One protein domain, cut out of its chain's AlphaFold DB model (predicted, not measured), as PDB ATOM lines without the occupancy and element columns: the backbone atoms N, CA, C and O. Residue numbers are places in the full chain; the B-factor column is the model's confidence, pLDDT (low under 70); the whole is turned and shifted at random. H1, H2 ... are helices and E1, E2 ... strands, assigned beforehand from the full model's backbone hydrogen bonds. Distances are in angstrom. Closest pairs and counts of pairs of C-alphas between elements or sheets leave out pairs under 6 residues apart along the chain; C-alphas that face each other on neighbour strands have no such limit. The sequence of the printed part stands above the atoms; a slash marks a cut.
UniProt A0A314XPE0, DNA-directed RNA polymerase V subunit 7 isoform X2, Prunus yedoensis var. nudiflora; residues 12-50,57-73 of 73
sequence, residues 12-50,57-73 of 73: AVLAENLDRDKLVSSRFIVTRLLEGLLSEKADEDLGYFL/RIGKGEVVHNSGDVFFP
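This is residues 12 to 50 and 57 to 73 of the 73 residues of the protein "DNA-directed RNA polymerase V subunit 7 isoform X2" of Prunus yedoensis var. nudiflora (UniProt A0A314XPE0). This is a loose, elongated model with little regular structure: one helix, H1, runs roughly along its length, between a loop-rich end holding the short strand E1 and a far end made by residues 39 to 50. E1 lies between two short stretches, residues 12 to 13 and 62 to 63, each paired antiparallel with its residues 70 to 71. The printed part has 56 residues, 16 of them in named elements, H1 then E1, mostly helix. The radius of gyration of the C-alphas is 13.7 A and the spans are 41 by 23 by 20 A.

H1, residues 26 to 38, has every O i to N i+4 pair within hydrogen-bond range. E1, residues 70 to 72, pairs with no named strand. Their closest C-alphas, of Ile 29 and Phe 72, are 7.8 A apart.

H1 begins at C-alpha 26 (138.421, 156.690, 167.591) and is 18.3 A long. E1, 6.7 A long, ends at C-alpha 72 (147.280, 158.975, 163.085).

The C-alphas farthest apart, of Arg 20 and Asp 45, are 42.2 A apart. Residues 51 to 56 are not printed; C-alphas 50 and 57 are 20.3 A apart across this cut, in the link from H1 to E1. Residues 20 and 22 have pLDDT under 70.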
ATOM      1  N   ALA A  12     150.349 154.555 165.927       92.75
ATOM      2  CA  ALA A  12     150.432 153.453 164.978       92.75
ATOM      3  C   ALA A  12     149.316 152.423 165.218       92.75
ATOM      4  O   ALA A  12     149.144 151.902 166.328       92.75
ATOM      5  N   VAL A  13     148.593 152.087 164.152       91.62
ATOM      6  CA  VAL A  13     147.587 151.026 164.103       91.62
ATOM      7  C   VAL A  13     148.044 149.986 163.096       91.62
ATOM      8  O   VAL A  13     148.062 150.240 161.891       91.62
ATOM      9  N   LEU A  14     148.427 148.816 163.601       90.44
ATOM     10  CA  LEU A  14     148.902 147.731 162.750       90.44
ATOM     11  C   LEU A  14     147.768 147.186 161.880       90.44
ATOM     12  O   LEU A  14     146.627 147.100 162.342       90.44
ATOM     13  N   ALA A  15     148.096 146.762 160.661       87.62
ATOM     14  CA  ALA A  15     147.129 146.233 159.699       87.62
ATOM     15  C   ALA A  15     146.278 145.075 160.259       87.62
ATOM     16  O   ALA A  15     145.105 144.944 159.924       87.62
ATOM     17  N   GLU A  16     146.851 144.263 161.152       85.62
ATOM     18  CA  GLU A  16     146.178 143.153 161.846       85.62
ATOM     19  C   GLU A  16     145.055 143.592 162.802       85.62
ATOM     20  O   GLU A  16     144.155 142.809 163.092       85.62
ATOM     21  N   ASN A  17     145.094 144.840 163.277       83.81
ATOM     22  CA  ASN A  17     144.103 145.414 164.190       83.81
ATOM     23  C   ASN A  17     143.013 146.204 163.449       83.81
ATOM     24  O   ASN A  17     142.143 146.803 164.084       83.81
ATOM     25  N   LEU A  18     143.068 146.238 162.115       81.75
ATOM     26  CA  LEU A  18     142.044 146.857 161.288       81.75
ATOM     27  C   LEU A  18     140.853 145.907 161.142       81.75
ATOM     28  O   LEU A  18     141.021 144.719 160.867       81.75
ATOM     29  N   ASP A  19     139.635 146.436 161.286       76.75
ATOM     30  CA  ASP A  19     138.428 145.663 160.977       76.75
ATOM     31  C   ASP A  19     138.377 145.322 159.472       76.75
ATOM     32  O   ASP A  19     139.122 145.890 158.666       76.75
ATOM     33  N   ARG A  20     137.477 144.424 159.055       69.44
ATOM     34  CA  ARG A  20     137.327 143.993 157.650       69.44
ATOM     35  C   ARG A  20     137.153 145.165 156.679       69.44
ATOM     36  O   ARG A  20     137.617 145.081 155.545       69.44
ATOM     37  N   ASP A  21     136.560 146.261 157.149       73.94
ATOM     38  CA  ASP A  21     136.331 147.489 156.380       73.94
ATOM     39  C   ASP A  21     137.498 148.496 156.454       73.94
ATOM     40  O   ASP A  21     137.389 149.617 155.959       73.94
ATOM     41  N   LYS A  22     138.625 148.124 157.079       69.38
ATOM     42  CA  LYS A  22     139.783 148.992 157.370       69.38
ATOM     43  C   LYS A  22     139.445 150.229 158.206       69.38
ATOM     44  O   LYS A  22     140.147 151.239 158.162       69.38
ATOM     45  N   LEU A  23     138.364 150.152 158.975       77.31
ATOM     46  CA  LEU A  23     137.940 151.214 159.873       77.31
ATOM     47  C   LEU A  23     138.650 151.073 161.218       77.31
ATOM     48  O   LEU A  23     138.696 149.992 161.804       77.31
ATOM     49  N   VAL A  24     139.170 152.192 161.717       82.88
ATOM     50  CA  VAL A  24     139.737 152.292 163.062       82.88
ATOM     51  C   VAL A  24     138.788 153.111 163.922       82.88
ATOM     52  O   VAL A  24     138.439 154.242 163.583       82.88
ATOM     53  N   SER A  25     138.374 152.553 165.058       88.19
ATOM     54  CA  SER A  25     137.565 153.293 166.027       88.19
ATOM     55  C   SER A  25     138.387 154.406 166.676       88.19
ATOM     56  O   SER A  25     139.500 154.165 167.145       88.19
ATOM     57  N   SER A  26     137.809 155.602 166.816       90.06
ATOM     58  CA  SER A  26     138.421 156.690 167.591       90.06
ATOM     59  C   SER A  26     138.764 156.257 169.018       90.06
ATOM     60  O   SER A  26     139.807 156.639 169.538       90.06
ATOM     61  N   ARG A  27     137.948 155.387 169.630       91.56
ATOM     62  CA  ARG A  27     138.229 154.813 170.951       91.56
ATOM     63  C   ARG A  27     139.544 154.037 170.967       91.56
ATOM     64  O   ARG A  27     140.310 154.196 171.908       91.56
ATOM     65  N   PHE A  28     139.807 153.229 169.940       91.38
ATOM     66  CA  PHE A  28     141.049 152.462 169.834       91.38
ATOM     67  C   PHE A  28     142.262 153.395 169.742       91.38
ATOM     68  O   PHE A  28     143.225 153.220 170.485       91.38
ATOM     69  N   ILE A  29     142.175 154.431 168.901       93.31
ATOM     70  CA  ILE A  29     143.236 155.438 168.736       93.31
ATOM     71  C   ILE A  29     143.530 156.128 170.072       93.31
ATOM     72  O   ILE A  29     144.682 156.205 170.489       93.31
ATOM     73  N   VAL A  30     142.489 156.576 170.781       94.19
ATOM     74  CA  VAL A  30     142.639 157.242 172.085       94.19
ATOM     75  C   VAL A  30     143.234 156.304 173.129       94.19
ATOM     76  O   VAL A  30     144.115 156.716 173.877       94.19
ATOM     77  N   THR A  31     142.802 155.041 173.181       94.19
ATOM     78  CA  THR A  31     143.387 154.057 174.101       94.19
ATOM     79  C   THR A  31     144.881 153.875 173.838       94.19
ATOM     80  O   THR A  31     145.665 153.986 174.776       94.19
ATOM     81  N   ARG A  32     145.292 153.696 172.576       94.31
ATOM     82  CA  ARG A  32     146.711 153.556 172.207       94.31
ATOM     83  C   ARG A  32     147.530 154.810 172.517       94.31
ATOM     84  O   ARG A  32     148.648 154.691 173.012       94.31
ATOM     85  N   LEU A  33     146.973 155.998 172.284       95.00
ATOM     86  CA  LEU A  33     147.611 157.264 172.651       95.00
ATOM     87  C   LEU A  33     147.868 157.343 174.163       95.00
ATOM     88  O   LEU A  33     148.973 157.676 174.585       95.00
ATOM     89  N   LEU A  34     146.858 157.026 174.976       93.75
ATOM     90  CA  LEU A  34     146.977 157.064 176.433       93.75
ATOM     91  C   LEU A  34     147.959 156.008 176.958       93.75
ATOM     92  O   LEU A  34     148.727 156.314 177.862       93.75
ATOM     93  N   GLU A  35     147.985 154.804 176.380       94.12
ATOM     94  CA  GLU A  35     148.999 153.782 176.689       94.12
ATOM     95  C   GLU A  35     150.421 154.298 176.428       94.12
ATOM     96  O   GLU A  35     151.295 154.150 177.283       94.12
ATOM     97  N   GLY A  36     150.640 154.952 175.282       92.75
ATOM     98  CA  GLY A  36     151.918 155.583 174.947       92.75
ATOM     99  C   GLY A  36     152.320 156.651 175.964       92.75
ATOM    100  O   GLY A  36     153.415 156.588 176.523       92.75
ATOM    101  N   LEU A  37     151.407 157.575 176.275       92.31
ATOM    102  CA  LEU A  37     151.640 158.656 177.240       92.31
ATOM    103  C   LEU A  37     151.887 158.148 178.667       92.31
ATOM    104  O   LEU A  37     152.678 158.740 179.391       92.31
ATOM    105  N   LEU A  38     151.259 157.041 179.075       90.81
ATOM    106  CA  LEU A  38     151.521 156.409 180.375       90.81
ATOM    107  C   LEU A  38     152.948 155.853 180.485       90.81
ATOM    108  O   LEU A  38     153.463 155.717 181.594       90.81
ATOM    109  N   SER A  39     153.576 155.518 179.356       91.38
ATOM    110  CA  SER A  39     154.963 155.037 179.298       91.38
ATOM    111  C   SER A  39     155.996 156.139 179.038       91.38
ATOM    112  O   SER A  39     157.200 155.865 179.053       91.38
ATOM    113  N   GLU A  40     155.537 157.368 178.803       91.75
ATOM    114  CA  GLU A  40     156.385 158.514 178.496       91.75
ATOM    115  C   GLU A  40     157.257 158.871 179.707       91.75
ATOM    116  O   GLU A  40     156.808 158.895 180.858       91.75
ATOM    117  N   LYS A  41     158.536 159.140 179.447       93.75
ATOM    118  CA  LYS A  41     159.481 159.564 180.485       93.75
ATOM    119  C   LYS A  41     159.506 161.083 180.585       93.75
ATOM    120  O   LYS A  41     158.908 161.782 179.777       93.75
ATOM    121  N   ALA A  42     160.206 161.589 181.595       94.81
ATOM    122  CA  ALA A  42     160.506 163.009 181.645       94.81
ATOM    123  C   ALA A  42     161.323 163.426 180.417       94.81
ATOM    124  O   ALA A  42     162.206 162.689 179.971       94.81
ATOM    125  N   ASP A  43     161.023 164.615 179.927       94.38
ATOM    126  CA  ASP A  43     161.722 165.274 178.834       94.38
ATOM    127  C   ASP A  43     162.637 166.376 179.398       94.38
ATOM    128  O   ASP A  43     162.342 166.943 180.453       94.38
ATOM    129  N   GLU A  44     163.768 166.662 178.750       95.25
ATOM    130  CA  GLU A  44     164.740 167.645 179.262       95.25
ATOM    131  C   GLU A  44     164.201 169.083 179.220       95.25
ATOM    132  O   GLU A  44     164.482 169.868 180.129       95.25
ATOM    133  N   ASP A  45     163.378 169.404 178.220       94.25
ATOM    134  CA  ASP A  45     162.787 170.728 178.041       94.25
ATOM    135  C   ASP A  45     161.441 170.840 178.773       94.25
ATOM    136  O   ASP A  45     161.096 171.895 179.323       94.25
ATOM    137  N   LEU A  46     160.667 169.746 178.803       93.94
ATOM    138  CA  LEU A  46     159.308 169.744 179.352       93.94
ATOM    139  C   LEU A  46     159.200 169.270 180.807       93.94
ATOM    140  O   LEU A  46     158.257 169.637 181.513       93.94
ATOM    141  N   GLY A  47     160.173 168.501 181.289       94.44
ATOM    142  CA  GLY A  47     160.154 167.891 182.612       94.44
ATOM    143  C   GLY A  47     159.204 166.692 182.704       94.44
ATOM    144  O   GLY A  47     159.013 165.941 181.750       94.44
ATOM    145  N   TYR A  48     158.632 166.471 183.891       94.38
ATOM    146  CA  TYR A  48     157.734 165.341 184.153       94.38
ATOM    147  C   TYR A  48     156.303 165.622 183.685       94.38
ATOM    148  O   TYR A  48     155.688 166.605 184.101       94.38
ATOM    149  N   PHE A  49     155.735 164.696 182.913       93.50
ATOM    150  CA  PHE A  49     154.319 164.714 182.553       93.50
ATOM    151  C   PHE A  49     153.458 164.261 183.737       93.50
ATOM    152  O   PHE A  49     153.678 163.196 184.310       93.50
ATOM    153  N   LEU A  50     152.477 165.082 184.119       93.19
ATOM    154  CA  LEU A  50     151.640 164.835 185.301       93.19
ATOM    155  C   LEU A  50     150.249 164.316 184.947       93.19
ATOM    156  O   LEU A  50     149.723 163.440 185.627       93.19
ATOM    157  N   ARG A  57     142.564 167.100 168.750       94.56
ATOM    158  CA  ARG A  57     142.244 166.559 167.422       94.56
ATOM    159  C   ARG A  57     142.822 165.156 167.263       94.56
ATOM    160  O   ARG A  57     143.855 164.858 167.843       94.56
ATOM    161  N   ILE A  58     142.166 164.341 166.440       94.94
ATOM    162  CA  ILE A  58     142.754 163.151 165.817       94.94
ATOM    163  C   ILE A  58     142.905 163.480 164.333       94.94
ATOM    164  O   ILE A  58     141.928 163.863 163.680       94.94
ATOM    165  N   GLY A  59     144.127 163.421 163.821       93.19
ATOM    166  CA  GLY A  59     144.426 163.656 162.421       93.19
ATOM    167  C   GLY A  59     143.882 162.567 161.502       93.19
ATOM    168  O   GLY A  59     143.356 161.538 161.928       93.19
ATOM    169  N   LYS A  60     143.992 162.804 160.194       92.06
ATOM    170  CA  LYS A  60     143.635 161.794 159.200       92.06
ATOM    171  C   LYS A  60     144.700 160.696 159.211       92.06
ATOM    172  O   LYS A  60     145.881 161.011 159.165       92.06
ATOM    173  N   GLY A  61     144.264 159.438 159.241       90.81
ATOM    174  CA  GLY A  61     145.164 158.292 159.177       90.81
ATOM    175  C   GLY A  61     145.882 158.200 157.830       90.81
ATOM    176  O   GLY A  61     145.238 158.274 156.778       90.81
ATOM    177  N   GLU A  62     147.196 158.012 157.867       91.88
ATOM    178  CA  GLU A  62     148.044 157.796 156.697       91.88
ATOM    179  C   GLU A  62     148.468 156.329 156.620       91.88
ATOM    180  O   GLU A  62     148.954 155.761 157.595       91.88
ATOM    181  N   VAL A  63     148.249 155.698 155.463       89.75
ATOM    182  CA  VAL A  63     148.545 154.274 155.264       89.75
ATOM    183  C   VAL A  63     149.982 154.103 154.782       89.75
ATOM    184  O   VAL A  63     150.382 154.676 153.765       89.75
ATOM    185  N   VAL A  64     150.740 153.243 155.453       89.62
ATOM    186  CA  VAL A  64     152.051 152.799 154.987       89.62
ATOM    187  C   VAL A  64     151.857 151.784 153.868       89.62
ATOM    188  O   VAL A  64     151.366 150.677 154.080       89.62
ATOM    189  N   HIS A  65     152.269 152.164 152.659       81.56
ATOM    190  CA  HIS A  65     152.000 151.427 151.419       81.56
ATOM    191  C   HIS A  65     152.469 149.961 151.436       81.56
ATOM    192  O   HIS A  65     151.858 149.129 150.771       81.56
ATOM    193  N   ASN A  66     153.523 149.637 152.193       85.62
ATOM    194  CA  ASN A  66     154.117 148.297 152.199       85.62
ATOM    195  C   ASN A  66     153.540 147.363 153.272       85.62
ATOM    196  O   ASN A  66     153.420 146.169 153.015       85.62
ATOM    197  N   SER A  67     153.207 147.875 154.461       86.38
ATOM    198  CA  SER A  67     152.684 147.057 155.567       86.38
ATOM    199  C   SER A  67     151.162 147.111 155.691       86.38
ATOM    200  O   SER A  67     150.556 146.189 156.226       86.38
ATOM    201  N   GLY A  68     150.527 148.164 155.168       85.94
ATOM    202  CA  GLY A  68     149.106 148.433 155.380       85.94
ATOM    203  C   GLY A  68     148.793 149.025 156.755       85.94
ATOM    204  O   GLY A  68     147.617 149.226 157.058       85.94
ATOM    205  N   ASP A  69     149.815 149.312 157.566       91.00
ATOM    206  CA  ASP A  69     149.657 149.987 158.854       91.00
ATOM    207  C   ASP A  69     149.182 151.423 158.648       91.00
ATOM    208  O   ASP A  69     149.446 152.038 157.613       91.00
ATOM    209  N   VAL A  70     148.492 151.967 159.644       92.69
ATOM    210  CA  VAL A  70     147.925 153.314 159.594       92.69
ATOM    211  C   VAL A  70     148.461 154.149 160.746       92.69
ATOM    212  O   VAL A  70     148.408 153.718 161.896       92.69
ATOM    213  N   PHE A  71     148.934 155.353 160.446       93.75
ATOM    214  CA  PHE A  71     149.457 156.297 161.429       93.75
ATOM    215  C   PHE A  71     148.527 157.498 161.553       93.75
ATOM    216  O   PHE A  71     148.134 158.092 160.550       93.75
ATOM    217  N   PHE A  72     148.146 157.837 162.783       94.31
ATOM    218  CA  PHE A  72     147.280 158.975 163.085       94.31
ATOM    219  C   PHE A  72     148.074 160.037 163.856       94.31
ATOM    220  O   PHE A  72     148.570 159.704 164.934       94.31
ATOM    221  N   PRO A  73     148.194 161.278 163.347       92.00
ATOM    222  CA  PRO A  73     148.827 162.378 164.072       92.00
ATOM    223  C   PRO A  73     147.871 163.102 165.031       92.00
ATOM    224  O   PRO A  73     146.631 163.021 164.842       92.00
TER     225      PRO A  73